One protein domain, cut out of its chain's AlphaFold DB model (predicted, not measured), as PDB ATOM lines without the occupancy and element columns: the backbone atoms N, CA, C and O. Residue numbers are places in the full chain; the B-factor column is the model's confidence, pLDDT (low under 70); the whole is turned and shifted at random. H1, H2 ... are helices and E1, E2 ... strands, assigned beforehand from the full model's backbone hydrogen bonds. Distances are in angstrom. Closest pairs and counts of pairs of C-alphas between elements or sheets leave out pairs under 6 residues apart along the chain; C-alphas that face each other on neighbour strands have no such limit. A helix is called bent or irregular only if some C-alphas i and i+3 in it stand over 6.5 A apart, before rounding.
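This is residues 2 to 83 of the 95 residues of an uncharacterized protein of Dictyocaulus viviparus (UniProt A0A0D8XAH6). This model has little regular structure: a long two-stranded hairpin, E1 and E2, leads into a wide looping stretch, a short helix H1 and a tail, residues 62 to 83, that stands free. The 82 printed residues run E1, E2, H1, a mixed class with 22 residues in named elements. The whole is extended, radius of gyration of the C-alphas 19.2 A, spanning 57 by 39 by 26 A.

E1, residues 9 to 16, is 22.6 A long from C-alpha 9 at (25.278, 13.303, 9.101). E2, residues 28 to 35, is 23.2 A. H1, residues 54 to 59, is 10.1 A, ending at C-alpha 59 (37.376, 27.327, 1.851); it is irregular, C-alphas 55 and 58 being 9.0 A apart.

E1 and E2 form an antiparallel hairpin at 161 degrees, with N 10 and O 34 within hydrogen-bond range at 2.9 A. H1 stands free, apart from E1; 0 of 2 O i to N i+4 pairs and 1 of 3 O i to N i+3 pairs are within range.

The C-alphas farthest apart, Gln 23 and Asp 58, are 58.1 A apart. The printed part has no cut; both links are long. pLDDT is under 70 at residues 18 to 23, 38 to 39 and 62 to 83.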
ATOM      1  N   ALA A   2      32.700  15.776  17.074       81.81
ATOM      2  CA  ALA A   2      33.711  16.751  16.637       81.81
ATOM      3  C   ALA A   2      34.726  16.214  15.599       81.81
ATOM      4  O   ALA A   2      35.870  16.655  15.571       81.81
ATOM      5  N   ASN A   3      34.353  15.233  14.768       84.94
ATOM      6  CA  ASN A   3      35.263  14.690  13.753       84.94
ATOM      7  C   ASN A   3      35.446  15.671  12.588       84.94
ATOM      8  O   ASN A   3      34.518  15.892  11.814       84.94
ATOM      9  N   GLY A   4      36.660  16.210  12.439       82.56
ATOM     10  CA  GLY A   4      36.976  17.245  11.448       82.56
ATOM     11  C   GLY A   4      36.934  16.772   9.991       82.56
ATOM     12  O   GLY A   4      36.953  17.596   9.081       82.56
ATOM     13  N   ARG A   5      36.864  15.458   9.746       82.06
ATOM     14  CA  ARG A   5      36.712  14.867   8.405       82.06
ATOM     15  C   ARG A   5      35.260  14.560   8.050       82.06
ATOM     16  O   ARG A   5      34.964  14.252   6.900       82.06
ATOM     17  N   THR A   6      34.354  14.607   9.021       84.56
ATOM     18  CA  THR A   6      32.950  14.254   8.817       84.56
ATOM     19  C   THR A   6      32.185  15.449   8.261       84.56
ATOM     20  O   THR A   6      32.029  16.460   8.936       84.56
ATOM     21  N   ASN A   7      31.681  15.329   7.033       84.25
ATOM     22  CA  ASN A   7      30.935  16.385   6.336       84.25
ATOM     23  C   ASN A   7      29.465  16.022   6.051       84.25
ATOM     24  O   ASN A   7      28.755  16.800   5.416       84.25
ATOM     25  N   LYS A   8      29.016  14.838   6.481       85.25
ATOM     26  CA  LYS A   8      27.654  14.328   6.288       85.25
ATOM     27  C   LYS A   8      27.188  13.622   7.554       85.25
ATOM     28  O   LYS A   8      27.902  12.766   8.080       85.25
ATOM     29  N   VAL A   9      25.981  13.954   7.995       89.44
ATOM     30  CA  VAL A   9      25.278  13.303   9.101       89.44
ATOM     31  C   VAL A   9      23.819  13.109   8.701       89.44
ATOM     32  O   VAL A   9      23.223  14.003   8.103       89.44
ATOM     33  N   GLY A  10      23.264  11.939   8.995       90.50
ATOM     34  CA  GLY A  10      21.849  11.635   8.807       90.50
ATOM     35  C   GLY A  10      21.297  11.012  10.078       90.50
ATOM     36  O   GLY A  10      21.892  10.070  10.595       90.50
ATOM     37  N   CYS A  11      20.189  11.539  10.587       92.75
ATOM     38  CA  CYS A  11      19.579  11.074  11.826       92.75
ATOM     39  C   CYS A  11      18.126  10.663  11.603       92.75
ATOM     40  O   CYS A  11      17.440  11.216  10.748       92.75
ATOM     41  N   ALA A  12      17.668   9.714  12.406       92.44
ATOM     42  CA  ALA A  12      16.286   9.282  12.499       92.44
ATOM     43  C   ALA A  12      15.935   9.056  13.970       92.44
ATOM     44  O   ALA A  12      16.821   8.878  14.815       92.44
ATOM     45  N   TYR A  13      14.643   9.047  14.272       91.00
ATOM     46  CA  TYR A  13      14.148   8.652  15.580       91.00
ATOM     47  C   TYR A  13      13.052   7.597  15.442       91.00
ATOM     48  O   TYR A  13      12.376   7.518  14.419       91.00
ATOM     49  N   HIS A  14      12.890   6.778  16.474       88.06
ATOM     50  CA  HIS A  14      11.843   5.772  16.565       88.06
ATOM     51  C   HIS A  14      11.234   5.806  17.964       88.06
ATOM     52  O   HIS A  14      11.958   5.770  18.959       88.06
ATOM     53  N   ILE A  15       9.908   5.879  18.052       85.25
ATOM     54  CA  ILE A  15       9.199   5.828  19.331       85.25
ATOM     55  C   ILE A  15       8.947   4.357  19.661       85.25
ATOM     56  O   ILE A  15       8.157   3.678  19.008       85.25
ATOM     57  N   CYS A  16       9.645   3.854  20.670       82.06
ATOM     58  CA  CYS A  16       9.482   2.504  21.188       82.06
ATOM     59  C   CYS A  16       8.424   2.519  22.297       82.06
ATOM     60  O   CYS A  16       8.484   3.377  23.171       82.06
ATOM     61  N   GLY A  17       7.485   1.568  22.288       73.75
ATOM     62  CA  GLY A  17       6.495   1.428  23.370       73.75
ATOM     63  C   GLY A  17       5.045   1.213  22.938       73.75
ATOM     64  O   GLY A  17       4.166   1.289  23.784       73.75
ATOM     65  N   ASN A  18       4.774   0.944  21.655       65.31
ATOM     66  CA  ASN A  18       3.413   0.694  21.168       65.31
ATOM     67  C   ASN A  18       3.266  -0.733  20.607       65.31
ATOM     68  O   ASN A  18       2.934  -0.931  19.440       65.31
ATOM     69  N   GLY A  19       3.609  -1.734  21.427       60.47
ATOM     70  CA  GLY A  19       3.627  -3.149  21.051       60.47
ATOM     71  C   GLY A  19       2.999  -4.048  22.119       60.47
ATOM     72  O   GLY A  19       3.419  -4.052  23.267       60.47
ATOM     73  N   TYR A  20       2.022  -4.839  21.680       54.59
ATOM     74  CA  TYR A  20       1.085  -5.739  22.376       54.59
ATOM     75  C   TYR A  20       1.662  -6.757  23.396       54.59
ATOM     76  O   TYR A  20       0.896  -7.505  23.997       54.59
ATOM     77  N   TYR A  21       2.983  -6.832  23.587       57.62
ATOM     78  CA  TYR A  21       3.647  -7.918  24.327       57.62
ATOM     79  C   TYR A  21       4.184  -7.544  25.713       57.62
ATOM     80  O   TYR A  21       4.513  -8.452  26.470       57.62
ATOM     81  N   ASP A  22       4.252  -6.259  26.071       60.56
ATOM     82  CA  ASP A  22       4.836  -5.840  27.351       60.56
ATOM     83  C   ASP A  22       4.089  -4.619  27.908       60.56
ATOM     84  O   ASP A  22       4.329  -3.480  27.508       60.56
ATOM     85  N   GLN A  23       3.106  -4.867  28.781       63.00
ATOM     86  CA  GLN A  23       2.255  -3.819  29.370       63.00
ATOM     87  C   GLN A  23       3.007  -2.925  30.376       63.00
ATOM     88  O   GLN A  23       2.483  -1.882  30.763       63.00
ATOM     89  N   ASP A  24       4.236  -3.292  30.754       70.62
ATOM     90  CA  ASP A  24       5.047  -2.576  31.744       70.62
ATOM     91  C   ASP A  24       6.188  -1.753  31.113       70.62
ATOM     92  O   ASP A  24       6.888  -0.996  31.800       70.62
ATOM     93  N   ALA A  25       6.382  -1.855  29.794       70.75
ATOM     94  CA  ALA A  25       7.425  -1.122  29.092       70.75
ATOM     95  C   ALA A  25       7.053   0.362  28.937       70.75
ATOM     96  O   ALA A  25       6.147   0.740  28.194       70.75
ATOM     97  N   LYS A  26       7.802   1.237  29.616       77.25
ATOM     98  CA  LYS A  26       7.657   2.689  29.455       77.25
ATOM     99  C   LYS A  26       8.061   3.103  28.036       77.25
ATOM    100  O   LYS A  26       9.130   2.686  27.583       77.25
ATOM    101  N   PRO A  27       7.272   3.952  27.358       81.94
ATOM    102  CA  PRO A  27       7.642   4.431  26.039       81.94
ATOM    103  C   PRO A  27       8.926   5.265  26.107       81.94
ATOM    104  O   PRO A  27       9.120   6.058  27.032       81.94
ATOM    105  N   PHE A  28       9.803   5.096  25.122       83.38
ATOM    106  CA  PHE A  28      11.043   5.860  24.988       83.38
ATOM    107  C   PHE A  28      11.331   6.177  23.521       83.38
ATOM    108  O   PHE A  28      10.907   5.464  22.614       83.38
ATOM    109  N   ILE A  29      12.072   7.257  23.282       89.88
ATOM    110  CA  ILE A  29      12.472   7.671  21.935       89.88
ATOM    111  C   ILE A  29      13.907   7.210  21.694       89.88
ATOM    112  O   ILE A  29      14.823   7.582  22.427       89.88
ATOM    113  N   LEU A  30      14.102   6.403  20.658       89.19
ATOM    114  CA  LEU A  30      15.409   5.989  20.177       89.19
ATOM    115  C   LEU A  30      15.863   6.944  19.074       89.19
ATOM    116  O   LEU A  30      15.226   7.006  18.031       89.19
ATOM    117  N   PHE A  31      16.981   7.636  19.274       93.50
ATOM    118  CA  PHE A  31      17.632   8.441  18.239       93.50
ATOM    119  C   PHE A  31      18.813   7.671  17.647       93.50
ATOM    120  O   PHE A  31      19.667   7.174  18.382       93.50
ATOM    121  N   VAL A  32      18.890   7.604  16.321       92.94
ATOM    122  CA  VAL A  32      19.994   6.969  15.594       92.94
ATOM    123  C   VAL A  32      20.553   7.968  14.597       92.94
ATOM    124  O   VAL A  32      19.817   8.494  13.771       92.94
ATOM    125  N   CYS A  33      21.862   8.208  14.650       91.12
ATOM    126  CA  CYS A  33      22.568   9.025  13.670       91.12
ATOM    127  C   CYS A  33      23.669   8.212  12.997       91.12
ATOM    128  O   CYS A  33      24.433   7.503  13.651       91.12
ATOM    129  N   THR A  34      23.772   8.368  11.685       89.12
ATOM    130  CA  THR A  34      24.824   7.809  10.845       89.12
ATOM    131  C   THR A  34      25.678   8.941  10.291       89.12
ATOM    132  O   THR A  34      25.193  10.040  10.011       89.12
ATOM    133  N   TYR A  35      26.972   8.678  10.158       87.69
ATOM    134  CA  TYR A  35      27.931   9.585   9.538       87.69
ATOM    135  C   TYR A  35      28.328   8.994   8.190       87.69
ATOM    136  O   TYR A  35      28.491   7.781   8.095       87.69
ATOM    137  N   GLY A  36      28.423   9.834   7.156       81.12
ATOM    138  CA  GLY A  36      28.501   9.366   5.765       81.12
ATOM    139  C   GLY A  36      29.639   8.375   5.503       81.12
ATOM    140  O   GLY A  36      29.386   7.234   5.134       81.12
ATOM    141  N   ASP A  37      30.882   8.805   5.712       78.50
ATOM    142  CA  ASP A  37      32.054   7.941   5.564       78.50
ATOM    143  C   ASP A  37      32.518   7.416   6.934       78.50
ATOM    144  O   ASP A  37      32.466   8.159   7.924       78.50
ATOM    145  N   PRO A  38      33.034   6.175   7.027       66.50
ATOM    146  CA  PRO A  38      33.615   5.646   8.257       66.50
ATOM    147  C   PRO A  38      34.951   6.346   8.552       66.50
ATOM    148  O   PRO A  38      36.031   5.879   8.189       66.50
ATOM    149  N   GLN A  39      34.876   7.502   9.211       66.94
ATOM    150  CA  GLN A  39      36.032   8.357   9.513       66.94
ATOM    151  C   GLN A  39      36.670   8.070  10.884       66.94
ATOM    152  O   GLN A  39      37.599   8.773  11.285       66.94
ATOM    153  N   ILE A  40      36.179   7.069  11.624       71.56
ATOM    154  CA  ILE A  40      36.692   6.699  12.950       71.56
ATOM    155  C   ILE A  40      37.522   5.424  12.827       71.56
ATOM    156  O   ILE A  40      37.000   4.352  12.529       71.56
ATOM    157  N   LYS A  41      38.826   5.545  13.076       77.75
ATOM    158  CA  LYS A  41      39.759   4.421  13.200       77.75
ATOM    159  C   LYS A  41      40.451   4.527  14.551       77.75
ATOM    160  O   LYS A  41      40.934   5.602  14.905       77.75
ATOM    161  N   ALA A  42      40.498   3.426  15.297       80.12
ATOM    162  CA  ALA A  42      41.216   3.387  16.566       80.12
ATOM    163  C   ALA A  42      42.679   3.818  16.357       80.12
ATOM    164  O   ALA A  42      43.319   3.412  15.388       80.12
ATOM    165  N   GLY A  43      43.181   4.689  17.234       81.88
ATOM    166  CA  GLY A  43      44.534   5.246  17.141       81.88
ATOM    167  C   GLY A  43      44.711   6.403  16.147       81.88
ATOM    168  O   GLY A  43      45.806   6.948  16.064       81.88
ATOM    169  N   SER A  44      43.670   6.816  15.411       83.62
ATOM    170  CA  SER A  44      43.712   8.024  14.572       83.62
ATOM    171  C   SER A  44      43.093   9.228  15.297       83.62
ATOM    172  O   SER A  44      42.024   9.078  15.896       83.62
ATOM    173  N   PRO A  45      43.705  10.426  15.232       83.88
ATOM    174  CA  PRO A  45      43.131  11.624  15.837       83.88
ATOM    175  C   PRO A  45      41.842  12.059  15.120       83.88
ATOM    176  O   PRO A  45      41.695  11.902  13.907       83.88
ATOM    177  N   ILE A  46      40.906  12.621  15.888       86.69
ATOM    178  CA  ILE A  46      39.561  13.022  15.432       86.69
ATOM    179  C   ILE A  46      39.603  14.336  14.620       86.69
ATOM    180  O   ILE A  46      38.770  14.566  13.741       86.69
ATOM    181  N   TYR A  47      40.592  15.182  14.895       84.69
ATOM    182  CA  TYR A  47      40.920  16.408  14.171       84.69
ATOM    183  C   TYR A  47      42.424  16.684  14.305       84.69
ATOM    184  O   TYR A  47      43.107  16.077  15.128       84.69
ATOM    185  N   THR A  48      42.946  17.586  13.482       86.06
ATOM    186  CA  THR A  48      44.305  18.121  13.616       86.06
ATOM    187  C   THR A  48      44.287  19.342  14.522       86.06
ATOM    188  O   THR A  48      43.476  20.243  14.307       86.06
ATOM    189  N   GLU A  49      45.165  19.377  15.520       87.81
ATOM    190  CA  GLU A  49      45.339  20.548  16.381       87.81
ATOM    191  C   GLU A  49      45.925  21.724  15.593       87.81
ATOM    192  O   GLU A  49      46.796  21.545  14.743       87.81
ATOM    193  N   GLY A  50      45.433  22.929  15.874       86.31
ATOM    194  CA  GLY A  50      45.873  24.156  15.218       86.31
ATOM    195  C   GLY A  50      44.797  25.245  15.227       86.31
ATOM    196  O   GLY A  50      43.701  25.031  15.758       86.31
ATOM    197  N   PRO A  51      45.092  26.421  14.647       84.56
ATOM    198  CA  PRO A  51      44.110  27.483  14.462       84.56
ATOM    199  C   PRO A  51      42.901  27.018  13.626       84.56
ATOM    200  O   PRO A  51      43.038  26.142  12.763       84.56
ATOM    201  N   PRO A  52      41.706  27.607  13.827       82.06
ATOM    202  CA  PRO A  52      40.532  27.266  13.030       82.06
ATOM    203  C   PRO A  52      40.793  27.515  11.539       82.06
ATOM    204  O   PRO A  52      41.379  28.527  11.162       82.06
ATOM    205  N   CYS A  53      40.343  26.586  10.692       80.12
ATOM    206  CA  CYS A  53      40.526  26.620   9.237       80.12
ATOM    207  C   CYS A  53      41.984  26.665   8.730       80.12
ATOM    208  O   CYS A  53      42.193  26.959   7.551       80.12
ATOM    209  N   ASP A  54      42.998  26.339   9.543       82.50
ATOM    210  CA  ASP A  54      44.397  26.403   9.083       82.50
ATOM    211  C   ASP A  54      44.670  25.475   7.880       82.50
ATOM    212  O   ASP A  54      45.402  25.834   6.959       82.50
ATOM    213  N   SER A  55      43.984  24.328   7.812       81.56
ATOM    214  CA  SER A  55      44.065  23.371   6.698       81.56
ATOM    215  C   SER A  55      43.167  23.699   5.494       81.56
ATOM    216  O   SER A  55      43.237  23.016   4.470       81.56
ATOM    217  N   CYS A  56      42.301  24.713   5.584       78.38
ATOM    218  CA  CYS A  56      41.315  25.035   4.549       78.38
ATOM    219  C   CYS A  56      41.098  26.544   4.358       78.38
ATOM    220  O   CYS A  56      39.974  26.969   4.107       78.38
ATOM    221  N   LYS A  57      42.171  27.342   4.424       76.94
ATOM    222  CA  LYS A  57      42.143  28.820   4.372       76.94
ATOM    223  C   LYS A  57      41.249  29.388   3.262       76.94
ATOM    224  O   LYS A  57      40.413  30.240   3.544       76.94
ATOM    225  N   ASP A  58      41.327  28.837   2.052       77.81
ATOM    226  CA  ASP A  58      40.557  29.313   0.886       77.81
ATOM    227  C   ASP A  58      39.088  28.855   0.865       77.81
ATOM    228  O   ASP A  58      38.290  29.307   0.047       77.81
ATOM    229  N   ARG A  59      38.720  27.919   1.744       76.69
ATOM    230  CA  ARG A  59      37.376  27.327   1.851       76.69
ATOM    231  C   ARG A  59      36.779  27.502   3.241       76.69
ATOM    232  O   ARG A  59      35.772  26.865   3.549       76.69
ATOM    233  N   CYS A  60      37.402  28.324   4.084       75.44
ATOM    234  CA  CYS A  60      36.857  28.616   5.391       75.44
ATOM    235  C   CYS A  60      35.538  29.358   5.166       75.44
ATOM    236  O   CYS A  60      35.550  30.421   4.530       75.44
ATOM    237  N   PRO A  61      34.397  28.813   5.628       70.00
ATOM    238  CA  PRO A  61      33.169  29.578   5.596       70.00
ATOM    239  C   PRO A  61      33.453  30.893   6.315       70.00
ATOM    240  O   PRO A  61      34.115  30.910   7.351       70.00
ATOM    241  N   GLN A  62      33.020  32.001   5.719       56.97
ATOM    242  CA  GLN A  62      33.140  33.329   6.308       56.97
ATOM    243  C   GLN A  62      32.212  33.374   7.530       56.97
ATOM    244  O   GLN A  62      31.124  33.943   7.474       56.97
ATOM    245  N   ILE A  63      32.596  32.711   8.622       50.38
ATOM    246  CA  ILE A  63      31.903  32.787   9.900       50.38
ATOM    247  C   ILE A  63      32.255  34.170  10.433       50.38
ATOM    248  O   ILE A  63      33.225  34.350  11.168       50.38
ATOM    249  N   LYS A  64      31.511  35.188   9.992       43.50
ATOM    250  CA  LYS A  64      31.534  36.480  10.670       43.50
ATOM    251  C   LYS A  64      31.184  36.185  12.124       43.50
ATOM    252  O   LYS A  64      30.153  35.568  12.393       43.50
ATOM    253  N   ALA A  65      32.067  36.567  13.044       40.22
ATOM    254  CA  ALA A  65      31.819  36.433  14.471       40.22
ATOM    255  C   ALA A  65      30.451  37.069  14.784       40.22
ATOM    256  O   ALA A  65      30.273  38.269  14.593       40.22
ATOM    257  N   GLY A  66      29.466  36.245  15.163       43.69
ATOM    258  CA  GLY A  66      28.088  36.674  15.430       43.69
ATOM    259  C   GLY A  66      27.016  36.200  14.438       43.69
ATOM    260  O   GLY A  66      25.840  36.439  14.690       43.69
ATOM    261  N   SER A  67      27.360  35.515  13.343       43.16
ATOM    262  CA  SER A  67      26.356  34.837  12.506       43.16
ATOM    263  C   SER A  67      26.014  33.461  13.095       43.16
ATOM    264  O   SER A  67      26.936  32.678  13.347       43.16
ATOM    265  N   PRO A  68      24.732  33.141  13.342       43.44
ATOM    266  CA  PRO A  68      24.368  31.850  13.900       43.44
ATOM    267  C   PRO A  68      24.677  30.736  12.888       43.44
ATOM    268  O   PRO A  68      24.401  30.852  11.696       43.44
ATOM    269  N   ILE A  69      25.285  29.650  13.374       46.16
ATOM    270  CA  ILE A  69      25.646  28.455  12.576       46.16
ATOM    271  C   ILE A  69      24.380  27.659  12.181       46.16
ATOM    272  O   ILE A  69      24.429  26.714  11.399       46.16
ATOM    273  N   TYR A  70      23.235  28.062  12.724       42.88
ATOM    274  CA  TYR A  70      21.902  27.545  12.480       42.88
ATOM    275  C   TYR A  70      20.986  28.736  12.184       42.88
ATOM    276  O   TYR A  70      20.855  29.652  12.990       42.88
ATOM    277  N   THR A  71      20.354  28.749  11.017       46.47
ATOM    278  CA  THR A  71      19.186  29.604  10.795       46.47
ATOM    279  C   THR A  71      17.976  28.828  11.285       46.47
ATOM    280  O   THR A  71      17.722  27.736  10.777       46.47
ATOM    281  N   GLU A  72      17.240  29.357  12.260       42.78
ATOM    282  CA  GLU A  72      15.918  28.822  12.579       42.78
ATOM    283  C   GLU A  72      15.010  29.110  11.384       42.78
ATOM    284  O   GLU A  72      14.612  30.245  11.131       42.78
ATOM    285  N   GLY A  73      14.790  28.082  10.574       46.28
ATOM    286  CA  GLY A  73      13.954  28.112   9.388       46.28
ATOM    287  C   GLY A  73      13.263  26.762   9.237       46.28
ATOM    288  O   GLY A  73      13.771  25.761   9.756       46.28
ATOM    289  N   PRO A  74      12.099  26.717   8.572       45.84
ATOM    290  CA  PRO A  74      11.392  25.467   8.344       45.84
ATOM    291  C   PRO A  74      12.329  24.452   7.669       45.84
ATOM    292  O   PRO A  74      13.136  24.827   6.803       45.84
ATOM    293  N   PRO A  75      12.271  23.170   8.072       45.81
ATOM    294  CA  PRO A  75      13.086  22.141   7.454       45.81
ATOM    295  C   PRO A  75      12.727  22.124   5.966       45.81
ATOM    296  O   PRO A  75      11.561  21.965   5.628       45.81
ATOM    297  N   CYS A  76      13.732  22.320   5.106       45.22
ATOM    298  CA  CYS A  76      13.701  22.190   3.639       45.22
ATOM    299  C   CYS A  76      13.743  23.461   2.768       45.22
ATOM    300  O   CYS A  76      13.960  23.303   1.566       45.22
ATOM    301  N   ASP A  77      13.700  24.693   3.291       44.22
ATOM    302  CA  ASP A  77      13.854  25.879   2.410       44.22
ATOM    303  C   ASP A  77      15.270  26.002   1.807       44.22
ATOM    304  O   ASP A  77      15.445  26.439   0.671       44.22
ATOM    305  N   SER A  78      16.293  25.512   2.516       45.59
ATOM    306  CA  SER A  78      17.687  25.475   2.044       45.59
ATOM    307  C   SER A  78      18.016  24.274   1.133       45.59
ATOM    308  O   SER A  78      19.143  24.177   0.638       45.59
ATOM    309  N   CYS A  79      17.084  23.334   0.935       46.53
ATOM    310  CA  CYS A  79      17.338  22.044   0.269       46.53
ATOM    311  C   CYS A  79      16.758  21.962  -1.152       46.53
ATOM    312  O   CYS A  79      16.981  20.968  -1.849       46.53
ATOM    313  N   LYS A  80      16.051  23.010  -1.590       45.19
ATOM    314  CA  LYS A  80      15.282  23.052  -2.842       45.19
ATOM    315  C   LYS A  80      16.113  22.732  -4.090       45.19
ATOM    316  O   LYS A  80      15.632  22.025  -4.965       45.19
ATOM    317  N   ASP A  81      17.383  23.138  -4.109       47.16
ATOM    318  CA  ASP A  81      18.264  22.965  -5.275       47.16
ATOM    319  C   ASP A  81      19.238  21.775  -5.159       47.16
ATOM    320  O   ASP A  81      20.095  21.588  -6.024       47.16
ATOM    321  N   ARG A  82      19.176  20.976  -4.079       46.25
ATOM    322  CA  ARG A  82      20.253  20.020  -3.730       46.25
ATOM    323  C   ARG A  82      19.822  18.584  -3.444       46.25
ATOM    324  O   ARG A  82      20.679  17.751  -3.142       46.25
ATOM    325  N   CYS A  83      18.539  18.269  -3.571       41.28
ATOM    326  CA  CYS A  83      18.011  16.935  -3.298       41.28
ATOM    327  C   CYS A  83      17.555  16.237  -4.594       41.28
ATOM    328  O   CYS A  83      16.475  16.529  -5.084       41.28
TER     329      CYS A  83